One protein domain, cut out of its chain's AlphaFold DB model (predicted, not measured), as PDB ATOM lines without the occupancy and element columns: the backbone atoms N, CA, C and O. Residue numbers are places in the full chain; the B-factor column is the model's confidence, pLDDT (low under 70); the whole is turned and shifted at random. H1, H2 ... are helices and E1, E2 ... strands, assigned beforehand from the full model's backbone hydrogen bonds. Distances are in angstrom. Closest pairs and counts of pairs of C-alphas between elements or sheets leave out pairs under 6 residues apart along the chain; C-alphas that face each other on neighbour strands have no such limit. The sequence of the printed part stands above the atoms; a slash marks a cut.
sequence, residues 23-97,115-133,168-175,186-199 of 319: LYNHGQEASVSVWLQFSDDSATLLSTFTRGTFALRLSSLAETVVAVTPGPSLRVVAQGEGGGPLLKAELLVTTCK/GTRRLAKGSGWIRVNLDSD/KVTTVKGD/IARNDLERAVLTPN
ATOM      1  N   LEU A  23      12.067  48.867 -45.938       90.25
ATOM      2  CA  LEU A  23      12.154  47.407 -45.952       90.25
ATOM      3  C   LEU A  23      13.268  46.982 -46.911       90.25
ATOM      4  O   LEU A  23      13.306  47.448 -48.046       90.25
ATOM      5  N   TYR A  24      14.162  46.107 -46.452       89.69
ATOM      6  CA  TYR A  24      15.380  45.722 -47.176       89.69
ATOM      7  C   TYR A  24      15.385  44.268 -47.658       89.69
ATOM      8  O   TYR A  24      16.211  43.890 -48.482       89.69
ATOM      9  N   ASN A  25      14.475  43.437 -47.145       89.00
ATOM     10  CA  ASN A  25      14.437  42.007 -47.442       89.00
ATOM     11  C   ASN A  25      13.079  41.609 -48.023       89.00
ATOM     12  O   ASN A  25      12.033  42.081 -47.570       89.00
ATOM     13  N   HIS A  26      13.088  40.686 -48.983       90.38
ATOM     14  CA  HIS A  26      11.860  40.083 -49.490       90.38
ATOM     15  C   HIS A  26      11.174  39.298 -48.362       90.38
ATOM     16  O   HIS A  26      11.822  38.541 -47.639       90.38
ATOM     17  N   GLY A  27       9.865  39.473 -48.194       89.50
ATOM     18  CA  GLY A  27       9.119  38.885 -47.083       89.50
ATOM     19  C   GLY A  27       9.246  39.639 -45.751       89.50
ATOM     20  O   GLY A  27       8.691  39.180 -44.755       89.50
ATOM     21  N   GLN A  28       9.944  40.782 -45.694       90.62
ATOM     22  CA  GLN A  28      10.065  41.562 -44.458       90.62
ATOM     23  C   GLN A  28       8.717  42.178 -44.060       90.62
ATOM     24  O   GLN A  28       8.110  42.919 -44.836       90.62
ATOM     25  N   GLU A  29       8.272  41.895 -42.835       91.06
ATOM     26  CA  GLU A  29       7.032  42.433 -42.275       91.06
ATOM     27  C   GLU A  29       7.222  43.864 -41.738       91.06
ATOM     28  O   GLU A  29       8.206  44.168 -41.057       91.06
ATOM     29  N   ALA A  30       6.254  44.734 -42.022       89.38
ATOM     30  CA  ALA A  30       6.173  46.105 -41.534       89.38
ATOM     31  C   ALA A  30       5.019  46.282 -40.538       89.38
ATOM     32  O   ALA A  30       3.870  45.928 -40.810       89.38
ATOM     33  N   SER A  31       5.308  46.925 -39.407       86.75
ATOM     34  CA  SER A  31       4.292  47.395 -38.465       86.75
ATOM     35  C   SER A  31       3.670  48.709 -38.947       86.75
ATOM     36  O   SER A  31       4.392  49.681 -39.176       86.75
ATOM     37  N   VAL A  32       2.339  48.781 -39.024       86.25
ATOM     38  CA  VAL A  32       1.611  50.003 -39.411       86.25
ATOM     39  C   VAL A  32       0.962  50.656 -38.191       86.25
ATOM     40  O   VAL A  32       0.215  50.010 -37.458       86.25
ATOM     41  N   SER A  33       1.191  51.960 -38.014       88.44
ATOM     42  CA  SER A  33       0.413  52.809 -37.104       88.44
ATOM     43  C   SER A  33      -0.513  53.710 -37.921       88.44
ATOM     44  O   SER A  33      -0.083  54.341 -38.883       88.44
ATOM     45  N   VAL A  34      -1.802  53.741 -37.570       90.19
ATOM     46  CA  VAL A  34      -2.798  54.589 -38.242       90.19
ATOM     47  C   VAL A  34      -3.150  55.750 -37.328       90.19
ATOM     48  O   VAL A  34      -3.555  55.539 -36.185       90.19
ATOM     49  N   TRP A  35      -3.019  56.963 -37.852       93.38
ATOM     50  CA  TRP A  35      -3.426  58.199 -37.197       93.38
ATOM     51  C   TRP A  35      -4.728  58.698 -37.822       93.38
ATOM     52  O   TRP A  35      -4.889  58.665 -39.041       93.38
ATOM     53  N   LEU A  36      -5.660  59.137 -36.983       92.69
ATOM     54  CA  LEU A  36      -6.851  59.870 -37.395       92.69
ATOM     55  C   LEU A  36      -6.579  61.357 -37.198       92.69
ATOM     56  O   LEU A  36      -6.249  61.755 -36.083       92.69
ATOM     57  N   GLN A  37      -6.726  62.142 -38.262       94.38
ATOM     58  CA  GLN A  37      -6.759  63.601 -38.204       94.38
ATOM     59  C   GLN A  37      -8.220  64.057 -38.262       94.38
ATOM     60  O   GLN A  37      -8.995  63.571 -39.090       94.38
ATOM     61  N   PHE A  38      -8.590  64.962 -37.365       92.56
ATOM     62  CA  PHE A  38      -9.923  65.545 -37.277       92.56
ATOM     63  C   PHE A  38      -9.962  66.922 -37.958       92.56
ATOM     64  O   PHE A  38      -8.938  67.477 -38.351       92.56
ATOM     65  N   SER A  39     -11.161  67.486 -38.121       93.06
ATOM     66  CA  SER A  39     -11.372  68.788 -38.777       93.06
ATOM     67  C   SER A  39     -10.900  70.000 -37.961       93.06
ATOM     68  O   SER A  39     -11.013  71.123 -38.437       93.06
ATOM     69  N   ASP A  40     -10.440  69.784 -36.729       95.38
ATOM     70  CA  ASP A  40      -9.848  70.777 -35.825       95.38
ATOM     71  C   ASP A  40      -8.308  70.678 -35.777       95.38
ATOM     72  O   ASP A  40      -7.683  71.159 -34.835       95.38
ATOM     73  N   ASP A  41      -7.713  70.005 -36.769       93.25
ATOM     74  CA  ASP A  41      -6.288  69.670 -36.883       93.25
ATOM     75  C   ASP A  41      -5.715  68.810 -35.739       93.25
ATOM     76  O   ASP A  41      -4.514  68.525 -35.713       93.25
ATOM     77  N   SER A  42      -6.555  68.304 -34.828       93.12
ATOM     78  CA  SER A  42      -6.116  67.327 -33.834       93.12
ATOM     79  C   SER A  42      -5.836  65.966 -34.481       93.12
ATOM     80  O   SER A  42      -6.497  65.549 -35.437       93.12
ATOM     81  N   ALA A  43      -4.842  65.249 -33.948       94.25
ATOM     82  CA  ALA A  43      -4.460  63.918 -34.409       94.25
ATOM     83  C   ALA A  43      -4.426  62.913 -33.250       94.25
ATOM     84  O   ALA A  43      -3.945  63.217 -32.159       94.25
ATOM     85  N   THR A  44      -4.932  61.697 -33.463       94.12
ATOM     86  CA  THR A  44      -4.927  60.619 -32.454       94.12
ATOM     87  C   THR A  44      -4.703  59.259 -33.111       94.12
ATOM     88  O   THR A  44      -5.219  58.983 -34.192       94.12
ATOM     89  N   LEU A  45      -3.944  58.379 -32.453       92.25
ATOM     90  CA  LEU A  45      -3.758  56.998 -32.898       92.25
ATOM     91  C   LEU A  45      -5.083  56.221 -32.902       92.25
ATOM     92  O   LEU A  45      -5.806  56.186 -31.906       92.25
ATOM     93  N   LEU A  46      -5.354  55.492 -33.987       88.19
ATOM     94  CA  LEU A  46      -6.523  54.615 -34.106       88.19
ATOM     95  C   LEU A  46      -6.551  53.524 -33.015       88.19
ATOM     96  O   LEU A  46      -7.622  53.073 -32.616       88.19
ATOM     97  N   SER A  47      -5.385  53.127 -32.492       85.25
ATOM     98  CA  SER A  47      -5.257  52.155 -31.397       85.25
ATOM     99  C   SER A  47      -5.819  52.630 -30.054       85.25
ATOM    100  O   SER A  47      -5.995  51.802 -29.165       85.25
ATOM    101  N   THR A  48      -6.095  53.928 -29.893       87.31
ATOM    102  CA  THR A  48      -6.717  54.497 -28.685       87.31
ATOM    103  C   THR A  48      -8.220  54.192 -28.611       87.31
ATOM    104  O   THR A  48      -8.806  54.228 -27.533       87.31
ATOM    105  N   PHE A  49      -8.859  53.863 -29.739       84.69
ATOM    106  CA  PHE A  49     -10.292  53.576 -29.805       84.69
ATOM    107  C   PHE A  49     -10.586  52.088 -29.566       84.69
ATOM    108  O   PHE A  49      -9.892  51.203 -30.071       84.69
ATOM    109  N   THR A  50     -11.656  51.800 -28.820       76.62
ATOM    110  CA  THR A  50     -12.064  50.429 -28.481       76.62
ATOM    111  C   THR A  50     -12.366  49.599 -29.730       76.62
ATOM    112  O   THR A  50     -13.175  49.985 -30.574       76.62
ATOM    113  N   ARG A  51     -11.749  48.415 -29.826       66.75
ATOM    114  CA  ARG A  51     -12.005  47.445 -30.902       66.75
ATOM    115  C   ARG A  51     -13.483  47.037 -30.905       66.75
ATOM    116  O   ARG A  51     -14.008  46.653 -29.865       66.75
ATOM    117  N   GLY A  52     -14.130  47.091 -32.071       66.75
ATOM    118  CA  GLY A  52     -15.522  46.657 -32.272       66.75
ATOM    119  C   GLY A  52     -16.496  47.751 -32.724       66.75
ATOM    120  O   GLY A  52     -17.535  47.425 -33.289       66.75
ATOM    121  N   THR A  53     -16.167  49.038 -32.559       70.12
ATOM    122  CA  THR A  53     -16.983  50.154 -33.096       70.12
ATOM    123  C   THR A  53     -16.618  50.527 -34.538       70.12
ATOM    124  O   THR A  53     -17.403  51.170 -35.237       70.12
ATOM    125  N   PHE A  54     -15.442  50.097 -34.998       84.00
ATOM    126  CA  PHE A  54     -14.913  50.332 -36.335       84.00
ATOM    127  C   PHE A  54     -14.232  49.078 -36.896       84.00
ATOM    128  O   PHE A  54     -13.756  48.217 -36.152       84.00
ATOM    129  N   ALA A  55     -14.133  49.019 -38.222       85.81
ATOM    130  CA  ALA A  55     -13.306  48.080 -38.965       85.81
ATOM    131  C   ALA A  55     -12.305  48.864 -39.826       85.81
ATOM    132  O   ALA A  55     -12.678  49.806 -40.524       85.81
ATOM    133  N   LEU A  56     -11.032  48.475 -39.786       86.94
ATOM    134  CA  LEU A  56      -9.991  49.032 -40.650       86.94
ATOM    135  C   LEU A  56      -9.765  48.091 -41.836       86.94
ATOM    136  O   LEU A  56      -9.372  46.941 -41.639       86.94
ATOM    137  N   ARG A  57      -9.963  48.583 -43.060       87.62
ATOM    138  CA  ARG A  57      -9.573  47.885 -44.288       87.62
ATOM    139  C   ARG A  57      -8.275  48.487 -44.815       87.62
ATOM    140  O   ARG A  57      -8.250  49.654 -45.192       87.62
ATOM    141  N   LEU A  58      -7.215  47.687 -44.849       89.62
ATOM    142  CA  LEU A  58      -5.944  48.031 -45.483       89.62
ATOM    143  C   LEU A  58      -5.820  47.254 -46.800       89.62
ATOM    144  O   LEU A  58      -6.157  46.073 -46.850       89.62
ATOM    145  N   SER A  59      -5.353  47.913 -47.854       90.25
ATOM    146  CA  SER A  59      -5.104  47.318 -49.174       90.25
ATOM    147  C   SER A  59      -3.844  47.919 -49.786       90.25
ATOM    148  O   SER A  59      -3.598  49.112 -49.595       90.25
ATOM    149  N   SER A  60      -3.089  47.133 -50.553       91.75
ATOM    150  CA  SER A  60      -2.026  47.682 -51.399       91.75
ATOM    151  C   SER A  60      -2.598  48.292 -52.683       91.75
ATOM    152  O   SER A  60      -3.684  47.920 -53.131       91.75
ATOM    153  N   LEU A  61      -1.866  49.249 -53.246       90.12
ATOM    154  CA  LEU A  61      -2.030  49.794 -54.594       90.12
ATOM    155  C   LEU A  61      -0.976  49.250 -55.572       90.12
ATOM    156  O   LEU A  61      -1.067  49.534 -56.760       90.12
ATOM    157  N   ALA A  62       0.027  48.529 -55.062       89.56
ATOM    158  CA  ALA A  62       1.077  47.875 -55.832       89.56
ATOM    159  C   ALA A  62       1.477  46.575 -55.111       89.56
ATOM    160  O   ALA A  62       2.428  46.557 -54.324       89.56
ATOM    161  N   GLU A  63       0.716  45.499 -55.328       89.19
ATOM    162  CA  GLU A  63       0.957  44.176 -54.728       89.19
ATOM    163  C   GLU A  63       2.310  43.595 -55.167       89.19
ATOM    164  O   GLU A  63       2.955  42.871 -54.412       89.19
ATOM    165  N   THR A  64       2.792  44.004 -56.343       87.56
ATOM    166  CA  THR A  64       4.145  43.726 -56.848       87.56
ATOM    167  C   THR A  64       5.277  44.249 -55.953       87.56
ATOM    168  O   THR A  64       6.340  43.634 -55.918       87.56
ATOM    169  N   VAL A  65       5.064  45.341 -55.209       89.94
ATOM    170  CA  VAL A  65       6.075  45.968 -54.329       89.94
ATOM    171  C   VAL A  65       5.801  45.652 -52.857       89.94
ATOM    172  O   VAL A  65       6.717  45.314 -52.104       89.94
ATOM    173  N   VAL A  66       4.535  45.734 -52.438       92.81
ATOM    174  CA  VAL A  66       4.093  45.490 -51.059       92.81
ATOM    175  C   VAL A  66       2.766  44.742 -51.055       92.81
ATOM    176  O   VAL A  66       1.772  45.244 -51.577       92.81
ATOM    177  N   ALA A  67       2.705  43.609 -50.362       92.06
ATOM    178  CA  ALA A  67       1.468  42.866 -50.139       92.06
ATOM    179  C   ALA A  67       0.857  43.169 -48.760       92.06
ATOM    180  O   ALA A  67       1.566  43.392 -47.776       92.06
ATOM    181  N   VAL A  68      -0.476  43.117 -48.670       92.00
ATOM    182  CA  VAL A  68      -1.213  43.135 -47.395       92.00
ATOM    183  C   VAL A  68      -1.825  41.755 -47.181       92.00
ATOM    184  O   VAL A  68      -2.798  41.391 -47.840       92.00
ATOM    185  N   THR A  69      -1.250  40.958 -46.281       84.88
ATOM    186  CA  THR A  69      -1.685  39.572 -46.075       84.88
ATOM    187  C   THR A  69      -2.968  39.517 -45.232       84.88
ATOM    188  O   THR A  69      -2.988  40.071 -44.127       84.88
ATOM    189  N   PRO A  70      -4.028  38.815 -45.683       68.00
ATOM    190  CA  PRO A  70      -5.202  38.547 -44.857       68.00
ATOM    191  C   PRO A  70      -4.837  37.619 -43.689       68.00
ATOM    192  O   PRO A  70      -4.220  36.571 -43.876       68.00
ATOM    193  N   GLY A  71      -5.231  37.984 -42.469       65.94
ATOM    194  CA  GLY A  71      -4.926  37.211 -41.266       65.94
ATOM    195  C   GLY A  71      -5.594  37.774 -40.009       65.94
ATOM    196  O   GLY A  71      -6.240  38.821 -40.079       65.94
ATOM    197  N   PRO A  72      -5.446  37.101 -38.850       62.50
ATOM    198  CA  PRO A  72      -5.995  37.577 -37.576       62.50
ATOM    199  C   PRO A  72      -5.336  38.877 -37.088       62.50
ATOM    200  O   PRO A  72      -5.952  39.650 -36.359       62.50
ATOM    201  N   SER A  73      -4.105  39.139 -37.533       68.69
ATOM    202  CA  SER A  73      -3.509  40.468 -37.603       68.69
ATOM    203  C   SER A  73      -3.306  40.845 -39.072       68.69
ATOM    204  O   SER A  73      -2.921  40.005 -39.888       68.69
ATOM    205  N   LEU A  74      -3.558  42.114 -39.405       77.31
ATOM    206  CA  LEU A  74      -3.164  42.696 -40.687       77.31
ATOM    207  C   LEU A  74      -1.635  42.752 -40.739       77.31
ATOM    208  O   LEU A  74      -1.026  43.370 -39.865       77.31
ATOM    209  N   ARG A  75      -1.034  42.128 -41.754       87.31
ATOM    210  CA  ARG A  75       0.415  42.160 -41.988       87.31
ATOM    211  C   ARG A  75       0.715  42.841 -43.311       87.31
ATOM    212  O   ARG A  75       0.043  42.573 -44.304       87.31
ATOM    213  N   VAL A  76       1.718  43.708 -43.315       91.25
ATOM    214  CA  VAL A  76       2.239  44.363 -44.520       91.25
ATOM    215  C   VAL A  76       3.613  43.784 -44.800       91.25
ATOM    216  O   VAL A  76       4.426  43.716 -43.885       91.25
ATOM    217  N   VAL A  77       3.863  43.342 -46.029       92.88
ATOM    218  CA  VAL A  77       5.043  42.543 -46.378       92.88
ATOM    219  C   VAL A  77       5.709  43.100 -47.635       92.88
ATOM    220  O   VAL A  77       5.028  43.361 -48.625       92.88
ATOM    221  N   ALA A  78       7.032  43.271 -47.606       93.19
ATOM    222  CA  ALA A  78       7.827  43.622 -48.786       93.19
ATOM    223  C   ALA A  78       7.857  42.478 -49.813       93.19
ATOM    224  O   ALA A  78       8.160  41.339 -49.456       93.19
ATOM    225  N   GLN A  79       7.598  42.795 -51.082       91.19
ATOM    226  CA  GLN A  79       7.551  41.829 -52.187       91.19
ATOM    227  C   GLN A  79       8.432  42.228 -53.386       91.19
ATOM    228  O   GLN A  79       8.965  41.353 -54.062       91.19
ATOM    229  N   GLY A  80       8.653  43.520 -53.622       88.25
ATOM    230  CA  GLY A  80       9.471  44.017 -54.733       88.25
ATOM    231  C   GLY A  80      10.091  45.371 -54.415       88.25
ATOM    232  O   GLY A  80       9.713  46.006 -53.436       88.25
ATOM    233  N   GLU A  81      11.048  45.814 -55.226       89.56
ATOM    234  CA  GLU A  81      11.642  47.151 -55.108       89.56
ATOM    235  C   GLU A  81      10.645  48.243 -55.519       89.56
ATOM    236  O   GLU A  81       9.882  48.085 -56.475       89.56
ATOM    237  N   GLY A  82      10.655  49.371 -54.807       89.50
ATOM    238  CA  GLY A  82       9.821  50.526 -55.132       89.50
ATOM    239  C   GLY A  82       9.451  51.370 -53.916       89.50
ATOM    240  O   GLY A  82       9.729  51.031 -52.765       89.50
ATOM    241  N   GLY A  83       8.791  52.499 -54.154       89.31
ATOM    242  CA  GLY A  83       8.324  53.357 -53.073       89.31
ATOM    243  C   GLY A  83       7.283  54.366 -53.524       89.31
ATOM    244  O   GLY A  83       7.240  54.755 -54.686       89.31
ATOM    245  N   GLY A  84       6.432  54.779 -52.591       90.69
ATOM    246  CA  GLY A  84       5.311  55.671 -52.871       90.69
ATOM    247  C   GLY A  84       4.209  55.560 -51.817       90.69
ATOM    248  O   GLY A  84       4.377  54.841 -50.826       90.69
ATOM    249  N   PRO A  85       3.056  56.218 -52.025       91.31
ATOM    250  CA  PRO A  85       1.859  56.082 -51.193       91.31
ATOM    251  C   PRO A  85       1.123  54.753 -51.469       91.31
ATOM    252  O   PRO A  85      -0.076  54.744 -51.746       91.31
ATOM    253  N   LEU A  86       1.846  53.624 -51.448       91.56
ATOM    254  CA  LEU A  86       1.366  52.324 -51.943       91.56
ATOM    255  C   LEU A  86       0.313  51.679 -51.033       91.56
ATOM    256  O   LEU A  86      -0.422  50.804 -51.475       91.56
ATOM    257  N   LEU A  87       0.228  52.080 -49.763       91.81
ATOM    258  CA  LEU A  87      -0.796  51.575 -48.852       91.81
ATOM    259  C   LEU A  87      -2.030  52.471 -48.901       91.81
ATOM    260  O   LEU A  87      -1.932  53.688 -48.773       91.81
ATOM    261  N   LYS A  88      -3.210  51.865 -48.999       92.75
ATOM    262  CA  LYS A  88      -4.506  52.539 -48.903       92.75
ATOM    263  C   LYS A  88      -5.259  52.009 -47.687       92.75
ATOM    264  O   LYS A  88      -5.506  50.809 -47.581       92.75
ATOM    265  N   ALA A  89      -5.661  52.913 -46.798       92.12
ATOM    266  CA  ALA A  89      -6.436  52.614 -45.600       92.12
ATOM    267  C   ALA A  89      -7.857  53.181 -45.717       92.12
ATOM    268  O   ALA A  89      -8.055  54.318 -46.149       92.12
ATOM    269  N   GLU A  90      -8.857  52.405 -45.310       91.38
ATOM    270  CA  GLU A  90     -10.257  52.823 -45.228       91.38
ATOM    271  C   GLU A  90     -10.817  52.456 -43.853       91.38
ATOM    272  O   GLU A  90     -10.799  51.291 -43.450       91.38
ATOM    273  N   LEU A  91     -11.321  53.457 -43.136       90.56
ATOM    274  CA  LEU A  91     -11.995  53.277 -41.857       90.56
ATOM    275  C   LEU A  91     -13.491  53.109 -42.115       90.56
ATOM    276  O   LEU A  91     -14.120  53.986 -42.714       90.56
ATOM    277  N   LEU A  92     -14.062  51.999 -41.661       89.25
ATOM    278  CA  LEU A  92     -15.487  51.706 -41.750       89.25
ATOM    279  C   LEU A  92     -16.108  51.671 -40.352       89.25
ATOM    280  O   LEU A  92     -15.490  51.183 -39.410       89.25
ATOM    281  N   VAL A  93     -17.341  52.152 -40.226       87.56
ATOM    282  CA  VAL A  93     -18.125  52.129 -38.983       87.56
ATOM    283  C   VAL A  93     -19.499  51.525 -39.233       87.56
ATOM    284  O   VAL A  93     -20.110  51.752 -40.279       87.56
ATOM    285  N   THR A  94     -19.995  50.744 -38.279       79.56
ATOM    286  CA  THR A  94     -21.336  50.155 -38.351       79.56
ATOM    287  C   THR A  94     -22.381  51.256 -38.196       79.56
ATOM    288  O   THR A  94     -22.350  52.008 -37.223       79.56
ATOM    289  N   THR A  95     -23.308  51.377 -39.148       71.69
ATOM    290  CA  THR A  95     -24.389  52.363 -39.032       71.69
ATOM    291  C   THR A  95     -25.502  51.846 -38.122       71.69
ATOM    292  O   THR A  95     -26.063  50.766 -38.333       71.69
ATOM    293  N   CYS A  96     -25.847  52.635 -37.104       62.94
ATOM    294  CA  CYS A  96     -27.067  52.433 -36.334       62.94
ATOM    295  C   CYS A  96     -28.265  52.845 -37.197       62.94
ATOM    296  O   CYS A  96     -28.316  53.983 -37.669       62.94
ATOM    297  N   LYS A  97     -29.251  51.956 -37.380       65.25
ATOM    298  CA  LYS A  97     -30.538  52.368 -37.954       65.25
ATOM    299  C   LYS A  97     -31.211  53.351 -36.987       65.25
ATOM    300  O   LYS A  97     -31.373  52.992 -35.818       65.25
ATOM    301  N   GLY A 115     -25.367  48.364 -42.682       67.00
ATOM    302  CA  GLY A 115     -24.279  48.674 -43.594       67.00
ATOM    303  C   GLY A 115     -23.114  49.302 -42.843       67.00
ATOM    304  O   GLY A 115     -23.292  50.255 -42.075       67.00
ATOM    305  N   THR A 116     -21.907  48.801 -43.087       73.25
ATOM    306  CA  THR A 116     -20.689  49.486 -42.660       73.25
ATOM    307  C   THR A 116     -20.433  50.667 -43.599       73.25
ATOM    308  O   THR A 116     -20.186  50.499 -44.792       73.25
ATOM    309  N   ARG A 117     -20.519  51.894 -43.078       83.44
ATOM    310  CA  ARG A 117     -20.251  53.116 -43.847       83.44
ATOM    311  C   ARG A 117     -18.778  53.487 -43.723       83.44
ATOM    312  O   ARG A 117     -18.210  53.427 -42.637       83.44
ATOM    313  N   ARG A 118     -18.159  53.912 -44.826       89.12
ATOM    314  CA  ARG A 118     -16.798  54.470 -44.816       89.12
ATOM    315  C   ARG A 118     -16.820  55.833 -44.117       89.12
ATOM    316  O   ARG A 118     -17.537  56.725 -44.562       89.12
ATOM    317  N   LEU A 119     -16.064  55.965 -43.029       89.62
ATOM    318  CA  LEU A 119     -15.919  57.200 -42.256       89.62
ATOM    319  C   LEU A 119     -14.734  58.036 -42.752       89.62
ATOM    320  O   LEU A 119     -14.850  59.249 -42.871       89.62
ATOM    321  N   ALA A 120     -13.612  57.382 -43.067       90.81
ATOM    322  CA  ALA A 120     -12.393  58.036 -43.537       90.81
ATOM    323  C   ALA A 120     -11.628  57.158 -44.541       90.81
ATOM    324  O   ALA A 120     -11.791  55.933 -44.581       90.81
ATOM    325  N   LYS A 121     -10.768  57.791 -45.341       93.06
ATOM    326  CA  LYS A 121      -9.796  57.154 -46.238       93.06
ATOM    327  C   LYS A 121      -8.455  57.867 -46.063       93.06
ATOM    328  O   LYS A 121      -8.434  59.089 -45.987       93.06
ATOM    329  N   GLY A 122      -7.364  57.113 -46.055       92.44
ATOM    330  CA  GLY A 122      -6.001  57.640 -46.064       92.44
ATOM    331  C   GLY A 122      -5.083  56.806 -46.954       92.44
ATOM    332  O   GLY A 122      -5.463  55.729 -47.426       92.44
ATOM    333  N   SER A 123      -3.869  57.300 -47.169       91.06
ATOM    334  CA  SER A 123      -2.774  56.556 -47.792       91.06
ATOM    335  C   SER A 123      -1.550  56.533 -46.878       91.06
ATOM    336  O   SER A 123      -1.364  57.412 -46.039       91.06
ATOM    337  N   GLY A 124      -0.735  55.490 -47.015       90.81
ATOM    338  CA  GLY A 124       0.511  55.299 -46.283       90.81
ATOM    339  C   GLY A 124       1.680  55.218 -47.253       90.81
ATOM    340  O   GLY A 124       1.642  54.446 -48.214       90.81
ATOM    341  N   TRP A 125       2.715  56.013 -46.991       91.31
ATOM    342  CA  TRP A 125       3.974  55.933 -47.717       91.31
ATOM    343  C   TRP A 125       4.800  54.746 -47.231       91.31
ATOM    344  O   TRP A 125       4.927  54.516 -46.029       91.31
ATOM    345  N   ILE A 126       5.376  54.012 -48.174       91.94
ATOM    346  CA  ILE A 126       6.252  52.872 -47.916       91.94
ATOM    347  C   ILE A 126       7.392  52.869 -48.935       91.94
ATOM    348  O   ILE A 126       7.244  53.380 -50.048       91.94
ATOM    349  N   ARG A 127       8.549  52.345 -48.528       92.50
ATOM    350  CA  ARG A 127       9.748  52.209 -49.357       92.50
ATOM    351  C   ARG A 127      10.333  50.819 -49.149       92.50
ATOM    352  O   ARG A 127      10.529  50.398 -48.007       92.50
ATOM    353  N   VAL A 128      10.612  50.141 -50.250       92.69
ATOM    354  CA  VAL A 128      11.231  48.822 -50.293       92.69
ATOM    355  C   VAL A 128      12.456  48.916 -51.193       92.69
ATOM    356  O   VAL A 128      12.350  49.283 -52.363       92.69
ATOM    357  N   ASN A 129      13.618  48.611 -50.630       91.81
ATOM    358  CA  ASN A 129      14.902  48.591 -51.317       91.81
ATOM    359  C   ASN A 129      15.530  47.222 -51.075       91.81
ATOM    360  O   ASN A 129      16.265  47.048 -50.103       91.81
ATOM    361  N   LEU A 130      15.153  46.243 -51.895       86.62
ATOM    362  CA  LEU A 130      15.646  44.880 -51.757       86.62
ATOM    363  C   LEU A 130      17.145  44.857 -52.051       86.62
ATOM    364  O   LEU A 130      17.579  45.318 -53.102       86.62
ATOM    365  N   ASP A 131      17.933  44.326 -51.121       72.12
ATOM    366  CA  ASP A 131      19.370  44.192 -51.342       72.12
ATOM    367  C   ASP A 131      19.602  43.055 -52.354       72.12
ATOM    368  O   ASP A 131      19.471  41.867 -52.039       72.12
ATOM    369  N   SER A 132      19.847  43.424 -53.614       59.16
ATOM    370  CA  SER A 132      19.832  42.513 -54.773       59.16
ATOM    371  C   SER A 132      20.973  41.470 -54.788       59.16
ATOM    372  O   SER A 132      20.992  40.577 -55.642       59.16
ATOM    373  N   ASP A 133      21.885  41.522 -53.813       48.72
ATOM    374  CA  ASP A 133      23.092  40.688 -53.703       48.72
ATOM    375  C   ASP A 133      22.841  39.225 -53.270       48.72
ATOM    376  O   ASP A 133      23.774  38.421 -53.227       48.72
ATOM    377  N   LYS A 168     -13.365  39.194 -40.237       26.83
ATOM    378  CA  LYS A 168     -13.264  38.377 -41.446       26.83
ATOM    379  C   LYS A 168     -12.697  39.248 -42.564       26.83
ATOM    380  O   LYS A 168     -13.415  40.089 -43.102       26.83
ATOM    381  N   VAL A 169     -11.429  39.035 -42.926       40.19
ATOM    382  CA  VAL A 169     -10.862  39.612 -44.148       40.19
ATOM    383  C   VAL A 169     -11.498  38.877 -45.316       40.19
ATOM    384  O   VAL A 169     -10.958  37.916 -45.860       40.19
ATOM    385  N   THR A 170     -12.700  39.310 -45.679       28.98
ATOM    386  CA  THR A 170     -13.251  39.015 -46.985       28.98
ATOM    387  C   THR A 170     -12.381  39.739 -48.002       28.98
ATOM    388  O   THR A 170     -12.445  40.960 -48.163       28.98
ATOM    389  N   THR A 171     -11.600  38.963 -48.748       33.41
ATOM    390  CA  THR A 171     -11.260  39.298 -50.128       33.41
ATOM    391  C   THR A 171     -12.569  39.337 -50.917       33.41
ATOM    392  O   THR A 171     -12.952  38.391 -51.601       33.41
ATOM    393  N   VAL A 172     -13.322  40.430 -50.749       30.73
ATOM    394  CA  VAL A 172     -14.528  40.696 -51.527       30.73
ATOM    395  C   VAL A 172     -14.067  40.865 -52.966       30.73
ATOM    396  O   VAL A 172     -13.539  41.912 -53.344       30.73
ATOM    397  N   LYS A 173     -14.258  39.809 -53.760       31.75
ATOM    398  CA  LYS A 173     -14.386  39.931 -55.208       31.75
ATOM    399  C   LYS A 173     -15.507  40.952 -55.409       31.75
ATOM    400  O   LYS A 173     -16.598  40.758 -54.884       31.75
ATOM    401  N   GLY A 174     -15.152  42.106 -55.970       31.59
ATOM    402  CA  GLY A 174     -16.003  43.292 -55.965       31.59
ATOM    403  C   GLY A 174     -17.236  43.082 -56.826       31.59
ATOM    404  O   GLY A 174     -17.183  43.313 -58.029       31.59
ATOM    405  N   ASP A 175     -18.331  42.661 -56.203       31.59
ATOM    406  CA  ASP A 175     -19.662  42.747 -56.792       31.59
ATOM    407  C   ASP A 175     -20.119  44.207 -56.643       31.59
ATOM    408  O   ASP A 175     -20.842  44.580 -55.715       31.59
ATOM    409  N   ILE A 186     -10.295  51.113 -65.766       44.19
ATOM    410  CA  ILE A 186      -8.885  51.046 -65.352       44.19
ATOM    411  C   ILE A 186      -8.656  49.678 -64.697       44.19
ATOM    412  O   ILE A 186      -9.233  49.387 -63.643       44.19
ATOM    413  N   ALA A 187      -7.841  48.813 -65.308       53.28
ATOM    414  CA  ALA A 187      -7.517  47.525 -64.704       53.28
ATOM    415  C   ALA A 187      -6.629  47.732 -63.465       53.28
ATOM    416  O   ALA A 187      -5.887  48.708 -63.370       53.28
ATOM    417  N   ARG A 188      -6.648  46.791 -62.507       53.03
ATOM    418  CA  ARG A 188      -5.803  46.880 -61.294       53.03
ATOM    419  C   ARG A 188      -4.321  47.115 -61.632       53.03
ATOM    420  O   ARG A 188      -3.684  47.947 -60.999       53.03
ATOM    421  N   ASN A 189      -3.826  46.465 -62.688       56.09
ATOM    422  CA  ASN A 189      -2.457  46.612 -63.190       56.09
ATOM    423  C   ASN A 189      -2.144  48.029 -63.707       56.09
ATOM    424  O   ASN A 189      -1.010  48.485 -63.584       56.09
ATOM    425  N   ASP A 190      -3.130  48.735 -64.269       59.38
ATOM    426  CA  ASP A 190      -2.952  50.109 -64.752       59.38
ATOM    427  C   ASP A 190      -2.816  51.085 -63.578       59.38
ATOM    428  O   ASP A 190      -2.045  52.041 -63.659       59.38
ATOM    429  N   LEU A 191      -3.503  50.812 -62.461       61.06
ATOM    430  CA  LEU A 191      -3.342  51.571 -61.222       61.06
ATOM    431  C   LEU A 191      -1.968  51.327 -60.584       61.06
ATOM    432  O   LEU A 191      -1.324  52.302 -60.202       61.06
ATOM    433  N   GLU A 192      -1.486  50.077 -60.526       58.06
ATOM    434  CA  GLU A 192      -0.114  49.804 -60.057       58.06
ATOM    435  C   GLU A 192       0.898  50.574 -60.915       58.06
ATOM    436  O   GLU A 192       1.761  51.283 -60.401       58.06
ATOM    437  N   ARG A 193       0.742  50.512 -62.244       58.56
ATOM    438  CA  ARG A 193       1.618  51.210 -63.188       58.56
ATOM    439  C   ARG A 193       1.575  52.729 -63.011       58.56
ATOM    440  O   ARG A 193       2.634  53.351 -63.000       58.56
ATOM    441  N   ALA A 194       0.396  53.327 -62.836       58.56
ATOM    442  CA  ALA A 194       0.250  54.766 -62.600       58.56
ATOM    443  C   ALA A 194       0.868  55.213 -61.261       58.56
ATOM    444  O   ALA A 194       1.450  56.290 -61.181       58.56
ATOM    445  N   VAL A 195       0.796  54.375 -60.223       59.44
ATOM    446  CA  VAL A 195       1.427  54.645 -58.920       59.44
ATOM    447  C   VAL A 195       2.956  54.499 -58.985       59.44
ATOM    448  O   VAL A 195       3.665  55.250 -58.316       59.44
ATOM    449  N   LEU A 196       3.473  53.575 -59.802       59.62
ATOM    450  CA  LEU A 196       4.913  53.339 -59.986       59.62
ATOM    451  C   LEU A 196       5.571  54.251 -61.041       59.62
ATOM    452  O   LEU A 196       6.791  54.397 -61.040       59.62
ATOM    453  N   THR A 197       4.790  54.891 -61.917       49.06
ATOM    454  CA  THR A 197       5.264  55.937 -62.842       49.06
ATOM    455  C   THR A 197       4.528  57.256 -62.598       49.06
ATOM    456  O   THR A 197       3.595  57.587 -63.333       49.06
ATOM    457  N   PRO A 198       4.939  58.036 -61.576       43.53
ATOM    458  CA  PRO A 198       4.341  59.330 -61.297       43.53
ATOM    459  C   PRO A 198       4.751  60.336 -62.376       43.53
ATOM    460  O   PRO A 198       5.848  60.893 -62.353       43.53
ATOM    461  N   ASN A 199       3.838  60.622 -63.300       40.97
ATOM    462  CA  ASN A 199       3.842  61.936 -63.928       40.97
ATOM    463  C   ASN A 199       3.539  62.960 -62.820       40.97
ATOM    464  O   ASN A 199       2.560  62.793 -62.090       40.97
TER     465      ASN A 199
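Overview. This is residues 23 to 97, 115 to 133, 168 to 175 and 186 to 199 of the 319 residues of a protein of Hucho hucho (huchen) (UniProt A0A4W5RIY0). Look first for a long, twisted sheet of three strands, in which E6 and E7 run side by side along the longest axis and the shorter E3 lies beside E6. The small hairpin E4 and E5 packs beside E3, a second small hairpin of E1 and E2 lies off the sheet near E7, and helix H1 only grazes the sheet at E6. The printed part has 116 residues, with seven named strands and then one named helix along the chain; the sheet order is E3, E6, E7, all antiparallel. The class is mostly strand, strands holding most of the residues in named elements, though those elements take in under half of the printed residues. The whole is elongated, 54 by 33 by 33 A, and only just compact, close to loose, with a radius of gyration of the C-alphas of 15.6 A.

Arrangement. Start at residues 23 to 34, which hold no named element; there residues 29 to 30 pair, antiparallel, with residues 76 to 77 of E5, residues 75 to 78. Next comes the hairpin of E1, residues 35 to 37, and E2, residues 43 to 45, with N 36 and O 44 2.8 A apart, within hydrogen-bond range. E3, residues 54 to 60, is an edge strand, antiparallel to E6, residues 82 to 94; N 57 and O 90 are 2.9 A apart. E4, residues 66 to 69, forms a hairpin with E5, where N 67 and O 77 are 2.9 A apart; the closest C-alphas of E3 and E4 are those of Ser 59 and Val 68, at 6.0 A. On the other side of E6 find E7, residues 116 to 128, antiparallel to it at 162 degrees, with N 89 and O 122 2.9 A apart. E7 bends by 70 degrees at residue 119. E1 and E7 are near each other, while E2 and E7 are apart. H1, residues 188 to 196, only grazes the sheet, with its residues 192 to 196; the closest C-alphas of E6 and H1 are those of Gly 84 and Val 195, at 7.3 A. In H1 every O i to N i+4 pair is within hydrogen-bond range.

Along the chain. Find C-alpha 35 at (-3.426, 58.199, -37.197), where E1 begins. E3 is 20.0 A long from first to last C-alpha. E6 runs 35.4 A from C-alpha 82 at (9.821, 50.526, -55.132), and E7 runs 32.8 A. H1 is 12.6 A long and ends at C-alpha 196, (4.913, 53.339, -59.986).

Size, cuts and confidence. The two C-alphas farthest apart, those of Lys 97 and Asp 133, are 57.1 A apart. Look for three cuts: C-alphas 97 and 115 are 9.2 A apart, 133 and 168 are 38.4 A apart, and 175 and 186 are 16.1 A apart. Of the links that are printed whole, none is long. The mean pLDDT of the printed part is 78.4; residues 168 to 175 and 186 to 199 are among those under 70.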